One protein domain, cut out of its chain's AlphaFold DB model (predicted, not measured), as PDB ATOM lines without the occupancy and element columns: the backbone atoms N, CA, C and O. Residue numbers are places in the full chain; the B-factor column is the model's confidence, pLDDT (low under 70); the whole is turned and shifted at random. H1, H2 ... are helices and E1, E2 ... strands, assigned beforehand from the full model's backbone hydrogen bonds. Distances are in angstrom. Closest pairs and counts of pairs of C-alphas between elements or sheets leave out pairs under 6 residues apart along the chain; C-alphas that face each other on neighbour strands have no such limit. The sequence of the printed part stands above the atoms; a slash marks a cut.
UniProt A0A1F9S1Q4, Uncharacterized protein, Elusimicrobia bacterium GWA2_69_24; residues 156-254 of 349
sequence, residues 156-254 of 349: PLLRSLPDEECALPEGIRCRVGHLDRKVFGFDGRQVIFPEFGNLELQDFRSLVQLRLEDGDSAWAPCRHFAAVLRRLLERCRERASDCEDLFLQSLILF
ATOM      1  N   PRO A 156      76.607  96.518 101.570       86.31
ATOM      2  CA  PRO A 156      76.396  97.954 101.597       86.31
ATOM      3  C   PRO A 156      77.276  98.662 100.569       86.31
ATOM      4  O   PRO A 156      78.468  98.371 100.443       86.31
ATOM      5  N   LEU A 157      76.693  99.616  99.854       90.62
ATOM      6  CA  LEU A 157      77.437 100.500  98.971       90.62
ATOM      7  C   LEU A 157      78.175 101.519  99.832       90.62
ATOM      8  O   LEU A 157      77.548 102.298 100.547       90.62
ATOM      9  N   LEU A 158      79.503 101.495  99.771       90.94
ATOM     10  CA  LEU A 158      80.353 102.449 100.472       90.94
ATOM     11  C   LEU A 158      80.746 103.553  99.501       90.94
ATOM     12  O   LEU A 158      81.315 103.283  98.444       90.94
ATOM     13  N   ARG A 159      80.414 104.789  99.856       91.25
ATOM     14  CA  ARG A 159      80.646 105.974  99.035       91.25
ATOM     15  C   ARG A 159      81.570 106.936  99.768       91.25
ATOM     16  O   ARG A 159      81.490 107.074 100.986       91.25
ATOM     17  N   SER A 160      82.398 107.637  99.010       87.44
ATOM     18  CA  SER A 160      83.261 108.703  99.514       87.44
ATOM     19  C   SER A 160      83.013 109.947  98.676       87.44
ATOM     20  O   SER A 160      82.880 109.854  97.453       87.44
ATOM     21  N   LEU A 161      82.899 111.097  99.338       82.00
ATOM     22  CA  LEU A 161      82.769 112.380  98.655       82.00
ATOM     23  C   LEU A 161      84.112 112.733  97.984       82.00
ATOM     24  O   LEU A 161      85.159 112.348  98.503       82.00
ATOM     25  N   PRO A 162      84.089 113.387  96.807       68.88
ATOM     26  CA  PRO A 162      85.287 113.620  95.996       68.88
ATOM     27  C   PRO A 162      86.335 114.489  96.699       68.88
ATOM     28  O   PRO A 162      87.525 114.254  96.511       68.88
ATOM     29  N   ASP A 163      85.896 115.422  97.547       63.09
ATOM     30  CA  ASP A 163      86.765 116.125  98.479       63.09
ATOM     31  C   ASP A 163      86.711 115.399  99.828       63.09
ATOM     32  O   ASP A 163      85.659 115.326 100.472       63.09
ATOM     33  N   GLU A 164      87.858 114.901 100.303       53.25
ATOM     34  CA  GLU A 164      88.030 114.328 101.655       53.25
ATOM     35  C   GLU A 164      87.718 115.340 102.791       53.25
ATOM     36  O   GLU A 164      87.861 115.038 103.979       53.25
ATOM     37  N   GLU A 165      87.302 116.554 102.423       50.97
ATOM     38  CA  GLU A 165      87.017 117.717 103.260       50.97
ATOM     39  C   GLU A 165      85.520 117.991 103.450       50.97
ATOM     40  O   GLU A 165      85.165 119.033 104.002       50.97
ATOM     41  N   CYS A 166      84.612 117.094 103.045       58.03
ATOM     42  CA  CYS A 166      83.216 117.264 103.448       58.03
ATOM     43  C   CYS A 166      83.064 116.933 104.941       58.03
ATOM     44  O   CYS A 166      82.740 115.809 105.341       58.03
ATOM     45  N   ALA A 167      83.343 117.937 105.767       61.38
ATOM     46  CA  ALA A 167      83.089 117.919 107.191       61.38
ATOM     47  C   ALA A 167      81.583 117.924 107.452       61.38
ATOM     48  O   ALA A 167      80.769 118.371 106.637       61.38
ATOM     49  N   LEU A 168      81.205 117.429 108.624       66.62
ATOM     50  CA  LEU A 168      79.849 117.599 109.110       66.62
ATOM     51  C   LEU A 168      79.522 119.094 109.235       66.62
ATOM     52  O   LEU A 168      80.295 119.821 109.857       66.62
ATOM     53  N   PRO A 169      78.389 119.562 108.679       65.44
ATOM     54  CA  PRO A 169      77.973 120.945 108.866       65.44
ATOM     55  C   PRO A 169      77.869 121.324 110.351       65.44
ATOM     56  O   PRO A 169      77.353 120.554 111.169       65.44
ATOM     57  N   GLU A 170      78.326 122.531 110.691       63.72
ATOM     58  CA  GLU A 170      78.308 123.034 112.067       63.72
ATOM     59  C   GLU A 170      76.889 122.998 112.670       63.72
ATOM     60  O   GLU A 170      75.895 123.363 112.038       63.72
ATOM     61  N   GLY A 171      76.790 122.568 113.932       65.25
ATOM     62  CA  GLY A 171      75.534 122.557 114.689       65.25
ATOM     63  C   GLY A 171      74.665 121.301 114.536       65.25
ATOM     64  O   GLY A 171      73.593 121.244 115.145       65.25
ATOM     65  N   ILE A 172      75.099 120.278 113.789       68.44
ATOM     66  CA  ILE A 172      74.383 118.993 113.731       68.44
ATOM     67  C   ILE A 172      74.747 118.114 114.939       68.44
ATOM     68  O   ILE A 172      75.908 117.793 115.189       68.44
ATOM     69  N   ARG A 173      73.731 117.645 115.677       70.62
ATOM     70  CA  ARG A 173      73.915 116.670 116.763       70.62
ATOM     71  C   ARG A 173      74.138 115.266 116.212       70.62
ATOM     72  O   ARG A 173      73.234 114.686 115.620       70.62
ATOM     73  N   CYS A 174      75.301 114.694 116.492       73.75
ATOM     74  CA  CYS A 174      75.648 113.324 116.128       73.75
ATOM     75  C   CYS A 174      75.315 112.353 117.267       73.75
ATOM     76  O   CYS A 174      75.713 112.584 118.409       73.75
ATOM     77  N   ARG A 175      74.674 111.218 116.968       77.81
ATOM     78  CA  ARG A 175      74.780 110.023 117.819       77.81
ATOM     79  C   ARG A 175      75.770 109.066 117.187       77.81
ATOM     80  O   ARG A 175      75.590 108.681 116.037       77.81
ATOM     81  N   VAL A 176      76.793 108.676 117.937       80.44
ATOM     82  CA  VAL A 176      77.821 107.771 117.425       80.44
ATOM     83  C   VAL A 176      77.541 106.349 117.897       80.44
ATOM     84  O   VAL A 176      77.457 106.090 119.095       80.44
ATOM     85  N   GLY A 177      77.360 105.445 116.940       83.38
ATOM     86  CA  GLY A 177      77.333 103.998 117.140       83.38
ATOM     87  C   GLY A 177      78.582 103.354 116.548       83.38
ATOM     88  O   GLY A 177      79.424 104.030 115.961       83.38
ATOM     89  N   HIS A 178      78.709 102.042 116.672       87.19
ATOM     90  CA  HIS A 178      79.802 101.292 116.060       87.19
ATOM     91  C   HIS A 178      79.225 100.214 115.144       87.19
ATOM     92  O   HIS A 178      78.288  99.518 115.541       87.19
ATOM     93  N   LEU A 179      79.748 100.108 113.918       84.50
ATOM     94  CA  LEU A 179      79.291  99.129 112.932       84.50
ATOM     95  C   LEU A 179      80.155  97.873 112.996       84.50
ATOM     96  O   LEU A 179      81.362  97.928 112.793       84.50
ATOM     97  N   ASP A 180      79.519  96.727 113.239       82.62
ATOM     98  CA  ASP A 180      80.205  95.437 113.215       82.62
ATOM     99  C   ASP A 180      80.530  95.041 111.766       82.62
ATOM    100  O   ASP A 180      79.638  94.884 110.919       82.62
ATOM    101  N   ARG A 181      81.816  94.793 111.503       86.00
ATOM    102  CA  ARG A 181      82.327  94.284 110.226       86.00
ATOM    103  C   ARG A 181      81.618  93.019 109.747       86.00
ATOM    104  O   ARG A 181      81.507  92.817 108.540       86.00
ATOM    105  N   LYS A 182      81.122  92.173 110.653       85.94
ATOM    106  CA  LYS A 182      80.355  90.964 110.306       85.94
ATOM    107  C   LYS A 182      79.006  91.276 109.664       85.94
ATOM    108  O   LYS A 182      78.494  90.437 108.931       85.94
ATOM    109  N   VAL A 183      78.438  92.447 109.948       82.12
ATOM    110  CA  VAL A 183      77.118  92.863 109.461       82.12
ATOM    111  C   VAL A 183      77.249  93.723 108.206       82.12
ATOM    112  O   VAL A 183      76.546  93.481 107.231       82.12
ATOM    113  N   PHE A 184      78.170  94.692 108.201       82.25
ATOM    114  CA  PHE A 184      78.255  95.700 107.132       82.25
ATOM    115  C   PHE A 184      79.458  95.538 106.195       82.25
ATOM    116  O   PHE A 184      79.557  96.239 105.192       82.25
ATOM    117  N   GLY A 185      80.372  94.610 106.488       82.44
ATOM    118  CA  GLY A 185      81.559  94.353 105.666       82.44
ATOM    119  C   GLY A 185      82.750  95.275 105.947       82.44
ATOM    120  O   GLY A 185      83.840  95.031 105.430       82.44
ATOM    121  N   PHE A 186      82.593  96.273 106.813       84.19
ATOM    122  CA  PHE A 186      83.651  97.182 107.249       84.19
ATOM    123  C   PHE A 186      83.461  97.551 108.726       84.19
ATOM    124  O   PHE A 186      82.376  97.380 109.278       84.19
ATOM    125  N   ASP A 187      84.533  98.027 109.351       83.50
ATOM    126  CA  ASP A 187      84.532  98.510 110.732       83.50
ATOM    127  C   ASP A 187      84.557 100.046 110.733       83.50
ATOM    128  O   ASP A 187      85.213 100.659 109.884       83.50
ATOM    129  N   GLY A 188      83.829 100.686 111.647       83.69
ATOM    130  CA  GLY A 188      83.820 102.141 111.732       83.69
ATOM    131  C   GLY A 188      82.801 102.731 112.698       83.69
ATOM    132  O   GLY A 188      81.853 102.082 113.149       83.69
ATOM    133  N   ARG A 189      82.998 104.016 113.007       87.75
ATOM    134  CA  ARG A 189      82.025 104.817 113.753       87.75
ATOM    135  C   ARG A 189      80.827 105.099 112.855       87.75
ATOM    136  O   ARG A 189      80.962 105.694 111.792       87.75
ATOM    137  N   GLN A 190      79.652 104.689 113.291       87.00
ATOM    138  CA  GLN A 190      78.390 105.078 112.693       87.00
ATOM    139  C   GLN A 190      78.015 106.459 113.196       87.00
ATOM    140  O   GLN A 190      77.971 106.665 114.405       87.00
ATOM    141  N   VAL A 191      77.655 107.369 112.307       85.44
ATOM    142  CA  VAL A 191      77.038 108.626 112.702       85.44
ATOM    143  C   VAL A 191      75.565 108.577 112.345       85.44
ATOM    144  O   VAL A 191      75.162 108.542 111.184       85.44
ATOM    145  N   ILE A 192      74.759 108.515 113.396       75.06
ATOM    146  CA  ILE A 192      73.311 108.520 113.343       75.06
ATOM    147  C   ILE A 192      72.845 109.956 113.551       75.06
ATOM    148  O   ILE A 192      73.112 110.563 114.592       75.06
ATOM    149  N   PHE A 193      72.093 110.467 112.584       72.88
ATOM    150  CA  PHE A 193      71.418 111.755 112.672       72.88
ATOM    151  C   PHE A 193      69.918 111.549 112.663       72.88
ATOM    152  O   PHE A 193      69.397 110.908 111.751       72.88
ATOM    153  N   PRO A 194      69.228 112.084 113.676       58.06
ATOM    154  CA  PRO A 194      68.044 112.865 113.327       58.06
ATOM    155  C   PRO A 194      67.750 114.033 114.288       58.06
ATOM    156  O   PRO A 194      68.068 113.986 115.476       58.06
ATOM    157  N   GLU A 195      66.991 115.019 113.798       58.12
ATOM    158  CA  GLU A 195      65.890 115.621 114.583       58.12
ATOM    159  C   GLU A 195      64.503 115.381 113.931       58.12
ATOM    160  O   GLU A 195      63.479 115.725 114.515       58.12
ATOM    161  N   PHE A 196      64.436 114.767 112.744       54.34
ATOM    162  CA  PHE A 196      63.213 114.516 111.962       54.34
ATOM    163  C   PHE A 196      63.469 113.377 110.965       54.34
ATOM    164  O   PHE A 196      64.593 113.212 110.491       54.34
ATOM    165  N   GLY A 197      62.415 112.624 110.640       64.19
ATOM    166  CA  GLY A 197      62.483 111.421 109.806       64.19
ATOM    167  C   GLY A 197      62.763 110.151 110.614       64.19
ATOM    168  O   GLY A 197      63.399 110.192 111.668       64.19
ATOM    169  N   ASN A 198      62.260 109.019 110.120       74.25
ATOM    170  CA  ASN A 198      62.523 107.710 110.709       74.25
ATOM    171  C   ASN A 198      63.748 107.094 110.031       74.25
ATOM    172  O   ASN A 198      63.746 106.894 108.819       74.25
ATOM    173  N   LEU A 199      64.770 106.784 110.829       82.25
ATOM    174  CA  LEU A 199      65.887 105.957 110.389       82.25
ATOM    175  C   LEU A 199      65.432 104.510 110.295       82.25
ATOM    176  O   LEU A 199      65.111 103.892 111.313       82.25
ATOM    177  N   GLU A 200      65.444 103.962 109.088       84.38
ATOM    178  CA  GLU A 200      65.146 102.561 108.860       84.38
ATOM    179  C   GLU A 200      66.439 101.763 108.733       84.38
ATOM    180  O   GLU A 200      67.452 102.216 108.200       84.38
ATOM    181  N   LEU A 201      66.399 100.503 109.157       85.38
ATOM    182  CA  LEU A 201      67.541  99.605 108.992       85.38
ATOM    183  C   LEU A 201      67.910  99.369 107.510       85.38
ATOM    184  O   LEU A 201      69.039  98.988 107.211       85.38
ATOM    185  N   GLN A 202      66.984  99.612 106.575       87.31
ATOM    186  CA  GLN A 202      67.242  99.540 105.131       87.31
ATOM    187  C   GLN A 202      68.178 100.657 104.641       87.31
ATOM    188  O   GLN A 202      68.910 100.447 103.676       87.31
ATOM    189  N   ASP A 203      68.234 101.807 105.325       89.81
ATOM    190  CA  ASP A 203      69.089 102.930 104.914       89.81
ATOM    191  C   ASP A 203      70.585 102.597 105.031       89.81
ATOM    192  O   ASP A 203      71.424 103.210 104.374       89.81
ATOM    193  N   PHE A 204      70.938 101.571 105.810       89.56
ATOM    194  CA  PHE A 204      72.318 101.102 105.954       89.56
ATOM    195  C   PHE A 204      72.860 100.335 104.749       89.56
ATOM    196  O   PHE A 204      74.022  99.930 104.756       89.56
ATOM    197  N   ARG A 205      72.050 100.133 103.707       88.88
ATOM    198  CA  ARG A 205      72.498  99.513 102.455       88.88
ATOM    199  C   ARG A 205      73.307 100.467 101.572       88.88
ATOM    200  O   ARG A 205      73.975 100.000 100.657       88.88
ATOM    201  N   SER A 206      73.305 101.771 101.858       91.62
ATOM    202  CA  SER A 206      74.185 102.745 101.202       91.62
ATOM    203  C   SER A 206      74.716 103.752 102.215       91.62
ATOM    204  O   SER A 206      73.955 104.506 102.822       91.62
ATOM    205  N   LEU A 207      76.033 103.793 102.380       92.19
ATOM    206  CA  LEU A 207      76.719 104.574 103.402       92.19
ATOM    207  C   LEU A 207      77.746 105.503 102.764       92.19
ATOM    208  O   LEU A 207      78.460 105.114 101.846       92.19
ATOM    209  N   VAL A 208      77.828 106.723 103.282       91.56
ATOM    210  CA  VAL A 208      78.837 107.707 102.903       91.56
ATOM    211  C   VAL A 208      79.842 107.873 104.035       91.56
ATOM    212  O   VAL A 208      79.462 107.961 105.208       91.56
ATOM    213  N   GLN A 209      81.122 107.886 103.679       89.44
ATOM    214  CA  GLN A 209      82.207 108.203 104.592       89.44
ATOM    215  C   GLN A 209      82.254 109.713 104.831       89.44
ATOM    216  O   GLN A 209      82.237 110.502 103.887       89.44
ATOM    217  N   LEU A 210      82.343 110.101 106.097       85.44
ATOM    218  CA  LEU A 210      82.422 111.481 106.558       85.44
ATOM    219  C   LEU A 210      83.682 111.675 107.396       85.44
ATOM    220  O   LEU A 210      84.101 110.761 108.114       85.44
ATOM    221  N   ARG A 211      84.242 112.885 107.351       81.25
ATOM    222  CA  ARG A 211      85.342 113.294 108.224       81.25
ATOM    223  C   ARG A 211      84.799 114.067 109.421       81.25
ATOM    224  O   ARG A 211      84.011 115.000 109.266       81.25
ATOM    225  N   LEU A 212      85.196 113.644 110.614       77.44
ATOM    226  CA  LEU A 212      84.837 114.285 111.871       77.44
ATOM    227  C   LEU A 212      85.840 115.391 112.231       77.44
ATOM    228  O   LEU A 212      86.971 115.407 111.744       77.44
ATOM    229  N   GLU A 213      85.432 116.306 113.115       73.50
ATOM    230  CA  GLU A 213      86.273 117.413 113.605       73.50
ATOM    231  C   GLU A 213      87.534 116.932 114.341       73.50
ATOM    232  O   GLU A 213      88.571 117.591 114.299       73.50
ATOM    233  N   ASP A 214      87.465 115.764 114.985       75.31
ATOM    234  CA  ASP A 214      88.594 115.120 115.666       75.31
ATOM    235  C   ASP A 214      89.579 114.443 114.691       75.31
ATOM    236  O   ASP A 214      90.595 113.895 115.119       75.31
ATOM    237  N   GLY A 215      89.315 114.510 113.381       75.81
ATOM    238  CA  GLY A 215      90.128 113.904 112.329       75.81
ATOM    239  C   GLY A 215      89.798 112.439 112.041       75.81
ATOM    240  O   GLY A 215      90.364 111.885 111.096       75.81
ATOM    241  N   ASP A 216      88.875 111.826 112.788       79.50
ATOM    242  CA  ASP A 216      88.452 110.444 112.566       79.50
ATOM    243  C   ASP A 216      87.471 110.316 111.386       79.50
ATOM    244  O   ASP A 216      86.822 111.269 110.945       79.50
ATOM    245  N   SER A 217      87.348 109.091 110.869       81.38
ATOM    246  CA  SER A 217      86.350 108.732 109.858       81.38
ATOM    247  C   SER A 217      85.077 108.165 110.482       81.38
ATOM    248  O   SER A 217      85.110 107.352 111.411       81.38
ATOM    249  N   ALA A 218      83.951 108.549 109.898       87.31
ATOM    250  CA  ALA A 218      82.611 108.120 110.256       87.31
ATOM    251  C   ALA A 218      81.833 107.631 109.031       87.31
ATOM    252  O   ALA A 218      82.143 107.997 107.905       87.31
ATOM    253  N   TRP A 219      80.780 106.851 109.261       90.00
ATOM    254  CA  TRP A 219      79.860 106.375 108.232       90.00
ATOM    255  C   TRP A 219      78.434 106.810 108.543       90.00
ATOM    256  O   TRP A 219      77.938 106.561 109.643       90.00
ATOM    257  N   ALA A 220      77.758 107.411 107.571       90.38
ATOM    258  CA  ALA A 220      76.359 107.811 107.682       90.38
ATOM    259  C   ALA A 220      75.528 107.216 106.535       90.38
ATOM    260  O   ALA A 220      76.031 107.117 105.415       90.38
ATOM    261  N   PRO A 221      74.254 106.844 106.755       91.94
ATOM    262  CA  PRO A 221      73.363 106.479 105.659       91.94
ATOM    263  C   PRO A 221      73.222 107.613 104.643       91.94
ATOM    264  O   PRO A 221      72.916 108.745 105.020       91.94
ATOM    265  N   CYS A 222      73.409 107.310 103.356       92.31
ATOM    266  CA  CYS A 222      73.405 108.300 102.270       92.31
ATOM    267  C   CYS A 222      72.116 109.132 102.269       92.31
ATOM    268  O   CYS A 222      72.155 110.362 102.263       92.31
ATOM    269  N   ARG A 223      70.969 108.453 102.378       91.38
ATOM    270  CA  ARG A 223      69.645 109.081 102.446       91.38
ATOM    271  C   ARG A 223      69.494 110.013 103.654       91.38
ATOM    272  O   ARG A 223      68.906 111.083 103.537       91.38
ATOM    273  N   HIS A 224      70.058 109.636 104.802       89.38
ATOM    274  CA  HIS A 224      70.021 110.461 106.015       89.38
ATOM    275  C   HIS A 224      70.911 111.689 105.892       89.38
ATOM    276  O   HIS A 224      70.500 112.789 106.251       89.38
ATOM    277  N   PHE A 225      72.113 111.516 105.349       89.19
ATOM    278  CA  PHE A 225      73.010 112.627 105.068       89.19
ATOM    279  C   PHE A 225      72.361 113.631 104.101       89.19
ATOM    280  O   PHE A 225      72.295 114.822 104.404       89.19
ATOM    281  N   ALA A 226      71.773 113.151 103.000       90.69
ATOM    282  CA  ALA A 226      71.035 113.989 102.058       90.69
ATOM    283  C   ALA A 226      69.859 114.728 102.730       90.69
ATOM    284  O   ALA A 226      69.644 115.915 102.480       90.69
ATOM    285  N   ALA A 227      69.127 114.066 103.629       88.69
ATOM    286  CA  ALA A 227      67.997 114.672 104.334       88.69
ATOM    287  C   ALA A 227      68.433 115.822 105.248       88.69
ATOM    288  O   ALA A 227      67.772 116.862 105.315       88.69
ATOM    289  N   VAL A 228      69.577 115.664 105.916       83.75
ATOM    290  CA  VAL A 228      70.179 116.723 106.729       83.75
ATOM    291  C   VAL A 228      70.605 117.904 105.859       83.75
ATOM    292  O   VAL A 228      70.264 119.039 106.191       83.75
ATOM    293  N   LEU A 229      71.273 117.658 104.728       84.88
ATOM    294  CA  LEU A 229      71.652 118.719 103.788       84.88
ATOM    295  C   LEU A 229      70.431 119.507 103.299       84.88
ATOM    296  O   LEU A 229      70.430 120.738 103.341       84.88
ATOM    297  N   ARG A 230      69.346 118.815 102.930       86.69
ATOM    298  CA  ARG A 230      68.095 119.474 102.535       86.69
ATOM    299  C   ARG A 230      67.491 120.313 103.657       86.69
ATOM    300  O   ARG A 230      66.955 121.390 103.412       86.69
ATOM    301  N   ARG A 231      67.585 119.866 104.906       81.31
ATOM    302  CA  ARG A 231      67.089 120.669 106.024       81.31
ATOM    303  C   ARG A 231      67.924 121.923 106.252       81.31
ATOM    304  O   ARG A 231      67.374 122.980 106.559       81.31
ATOM    305  N   LEU A 232      69.244 121.804 106.167       78.94
ATOM    306  CA  LEU A 232      70.135 122.953 106.309       78.94
ATOM    307  C   LEU A 232      69.836 123.990 105.231       78.94
ATOM    308  O   LEU A 232      69.720 125.169 105.547       78.94
ATOM    309  N   LEU A 233      69.581 123.535 104.006       80.81
ATOM    310  CA  LEU A 233      69.102 124.371 102.912       80.81
ATOM    311  C   LEU A 233      67.858 125.188 103.256       80.81
ATOM    312  O   LEU A 233      67.846 126.399 103.064       80.81
ATOM    313  N   GLU A 234      66.837 124.559 103.837       79.31
ATOM    314  CA  GLU A 234      65.613 125.257 104.257       79.31
ATOM    315  C   GLU A 234      65.865 126.339 105.327       79.31
ATOM    316  O   GLU A 234      65.064 127.264 105.481       79.31
ATOM    317  N   ARG A 235      66.967 126.235 106.082       76.94
ATOM    318  CA  ARG A 235      67.324 127.152 107.178       76.94
ATOM    319  C   ARG A 235      68.321 128.237 106.759       76.94
ATOM    320  O   ARG A 235      68.293 129.329 107.324       76.94
ATOM    321  N   CYS A 236      69.198 127.955 105.802       66.56
ATOM    322  CA  CYS A 236      70.299 128.826 105.397       66.56
ATOM    323  C   CYS A 236      69.891 129.744 104.236       66.56
ATOM    324  O   CYS A 236      70.074 129.399 103.074       66.56
ATOM    325  N   ARG A 237      69.393 130.952 104.539       62.69
ATOM    326  CA  ARG A 237      69.061 131.953 103.501       62.69
ATOM    327  C   ARG A 237      70.283 132.609 102.843       62.69
ATOM    328  O   ARG A 237      70.176 133.053 101.710       62.69
ATOM    329  N   GLU A 238      71.422 132.679 103.536       58.38
ATOM    330  CA  GLU A 238      72.602 133.445 103.086       58.38
ATOM    331  C   GLU A 238      73.646 132.610 102.319       58.38
ATOM    332  O   GLU A 238      74.357 133.154 101.484       58.38
ATOM    333  N   ARG A 239      73.720 131.288 102.557       60.50
ATOM    334  CA  ARG A 239      74.611 130.329 101.858       60.50
ATOM    335  C   ARG A 239      73.826 129.255 101.092       60.50
ATOM    336  O   ARG A 239      74.213 128.091 101.056       60.50
ATOM    337  N   ALA A 240      72.671 129.626 100.544       69.38
ATOM    338  CA  ALA A 240      71.764 128.671  99.915       69.38
ATOM    339  C   ALA A 240      72.414 127.953  98.715       69.38
ATOM    340  O   ALA A 240      72.292 126.738  98.620       69.38
ATOM    341  N   SER A 241      73.165 128.664  97.862       76.31
ATOM    342  CA  SER A 241      73.768 128.096  96.644       76.31
ATOM    343  C   SER A 241      74.760 126.967  96.925       76.31
ATOM    344  O   SER A 241      74.635 125.896  96.343       76.31
ATOM    345  N   ASP A 242      75.697 127.164  97.852       78.31
ATOM    346  CA  ASP A 242      76.765 126.188  98.118       78.31
ATOM    347  C   ASP A 242      76.191 124.914  98.747       78.31
ATOM    348  O   ASP A 242      76.552 123.792  98.391       78.31
ATOM    349  N   CYS A 243      75.229 125.085  99.656       78.81
ATOM    350  CA  CYS A 243      74.490 123.974 100.236       78.81
ATOM    351  C   CYS A 243      73.631 123.250  99.181       78.81
ATOM    352  O   CYS A 243      73.431 122.041  99.292       78.81
ATOM    353  N   GLU A 244      73.112 123.962  98.170       85.94
ATOM    354  CA  GLU A 244      72.269 123.384  97.112       85.94
ATOM    355  C   GLU A 244      73.125 122.537  96.189       85.94
ATOM    356  O   GLU A 244      72.728 121.434  95.810       85.94
ATOM    357  N   ASP A 245      74.313 123.045  95.882       87.62
ATOM    358  CA  ASP A 245      75.295 122.373  95.058       87.62
ATOM    359  C   ASP A 245      75.791 121.115  95.769       87.62
ATOM    360  O   ASP A 245      75.711 120.028  95.199       87.62
ATOM    361  N   LEU A 246      76.168 121.213  97.049       86.88
ATOM    362  CA  LEU A 246      76.555 120.050  97.846       86.88
ATOM    363  C   LEU A 246      75.428 119.013  97.943       86.88
ATOM    364  O   LEU A 246      75.681 117.814  97.806       86.88
ATOM    365  N   PHE A 247      74.184 119.447  98.159       90.69
ATOM    366  CA  PHE A 247      73.029 118.551  98.198       90.69
ATOM    367  C   PHE A 247      72.839 117.819  96.868       90.69
ATOM    368  O   PHE A 247      72.750 116.592  96.856       90.69
ATOM    369  N   LEU A 248      72.831 118.545  95.749       93.75
ATOM    370  CA  LEU A 248      72.649 117.958  94.425       93.75
ATOM    371  C   LEU A 248      73.797 117.011  94.056       93.75
ATOM    372  O   LEU A 248      73.542 115.884  93.633       93.75
ATOM    373  N   GLN A 249      75.051 117.416  94.280       91.69
ATOM    374  CA  GLN A 249      76.211 116.555  94.038       91.69
ATOM    375  C   GLN A 249      76.174 115.296  94.910       91.69
ATOM    376  O   GLN A 249      76.483 114.208  94.423       91.69
ATOM    377  N   SER A 250      75.732 115.415  96.167       92.50
ATOM    378  CA  SER A 250      75.551 114.264  97.057       92.50
ATOM    379  C   SER A 250      74.510 113.294  96.503       92.50
ATOM    380  O   SER A 250      74.796 112.107  96.391       92.50
ATOM    381  N   LEU A 251      73.337 113.775  96.075       95.75
ATOM    382  CA  LEU A 251      72.306 112.917  95.473       95.75
ATOM    383  C   LEU A 251      72.822 112.188  94.223       95.75
ATOM    384  O   LEU A 251      72.624 110.982  94.086       95.75
ATOM    385  N   ILE A 252      73.533 112.895  93.337       95.44
ATOM    386  CA  ILE A 252      74.117 112.317  92.118       95.44
ATOM    387  C   ILE A 252      75.179 111.263  92.461       95.44
ATOM    388  O   ILE A 252      75.208 110.192  91.852       95.44
ATOM    389  N   LEU A 253      76.057 111.550  93.425       93.56
ATOM    390  CA  LEU A 253      77.085 110.621  93.895       93.56
ATOM    391  C   LEU A 253      76.476 109.380  94.550       93.56
ATOM    392  O   LEU A 253      77.024 108.285  94.420       93.56
ATOM    393  N   PHE A 254      75.365 109.554  95.262       94.25
ATOM    394  CA  PHE A 254      74.648 108.476  95.930       94.25
ATOM    395  C   PHE A 254      73.740 107.680  94.997       94.25
ATOM    396  O   PHE A 254      73.182 106.675  95.428       94.25
TER     397      PHE A 254
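Overview. This is residues 156 to 254 of the 349 residues of an uncharacterized protein of Elusimicrobia bacterium GWA2_69_24 (UniProt A0A1F9S1Q4). A strongly twisted five-stranded sheet bears a helical hairpin, H3 and H4, which extends away from it, while short H1 lies at the other end of the long axis. The 99 printed residues include, in chain order, E1 E2 H1 E3 H2 E4 E5 H3 H4; the class is mixed, helices and strands. The mixed sheet has the order E1 E4 E5 E3 E2. The whole is compact but elongated, with a radius of gyration of the C-alphas of 13.1 A and spans of 43 by 28 by 25 A.

Along the chain. The sheet holds E1, residues 157 to 160, from C-alpha 157 at (77.437, 100.500, 98.971); E4, 206 to 211, 16.9 A long; E5, 217 to 221; E3, 188 to 192; and E2, 175 to 179. The helices are H3, 222 to 235, 20.4 A; H4, 240 to 253, 19.8 A, ending at C-alpha 253 at (77.085, 110.621, 93.895); H2, 201 to 205; and H1, 181 to 184.

Arrangement. E1 and E4 are parallel (N 159 to O 207, 2.8 A), E4 and E5 an antiparallel hairpin (N 208 to O 220, 2.8 A), E5 and E3 parallel (N 191 to O 219, 2.8 A), and E3 and E2 antiparallel (N 177 to O 190, 2.9 A). H3 is on one face, giving two layers, a sheet with a helix on one face; it stands up from the sheet at 52 degrees. The closest C-alphas of H3 and E4 are those of Cys 222 and Leu 207, 5.1 A apart. H3 and H4 touch at Leu 229 and Phe 247, closest C-alphas 5.8 A apart, with a shallow tilt of 14 degrees, opposite ways. H4 only grazes the sheet, with residues 250 to 253. H2 is on the sheet and only just touches H3, whose residues 222 to 224 alone take part, with 3 pairs of C-alphas within 8 A; the closest are those of Asp 203 and Arg 223, 6.7 A. H1 is only just not on the sheet, with 4 pairs of C-alphas within 10 A. Every O i to N i+4 pair is within hydrogen-bond range in H3 and H4; H2 has 0 of 1, but 2 of 2 O i to N i+3 pairs, and H1 is too short for an O i to N i+4 pair.

Size, cuts and confidence. The two C-alphas farthest apart, those of Lys 182 and Glu 238, are 43.8 A apart. The printed part has no cut; E1 to E2 is a long link of 14 residues. Confidence is under 70 at residues 162 to 172, 194 to 197 and 236 to 240.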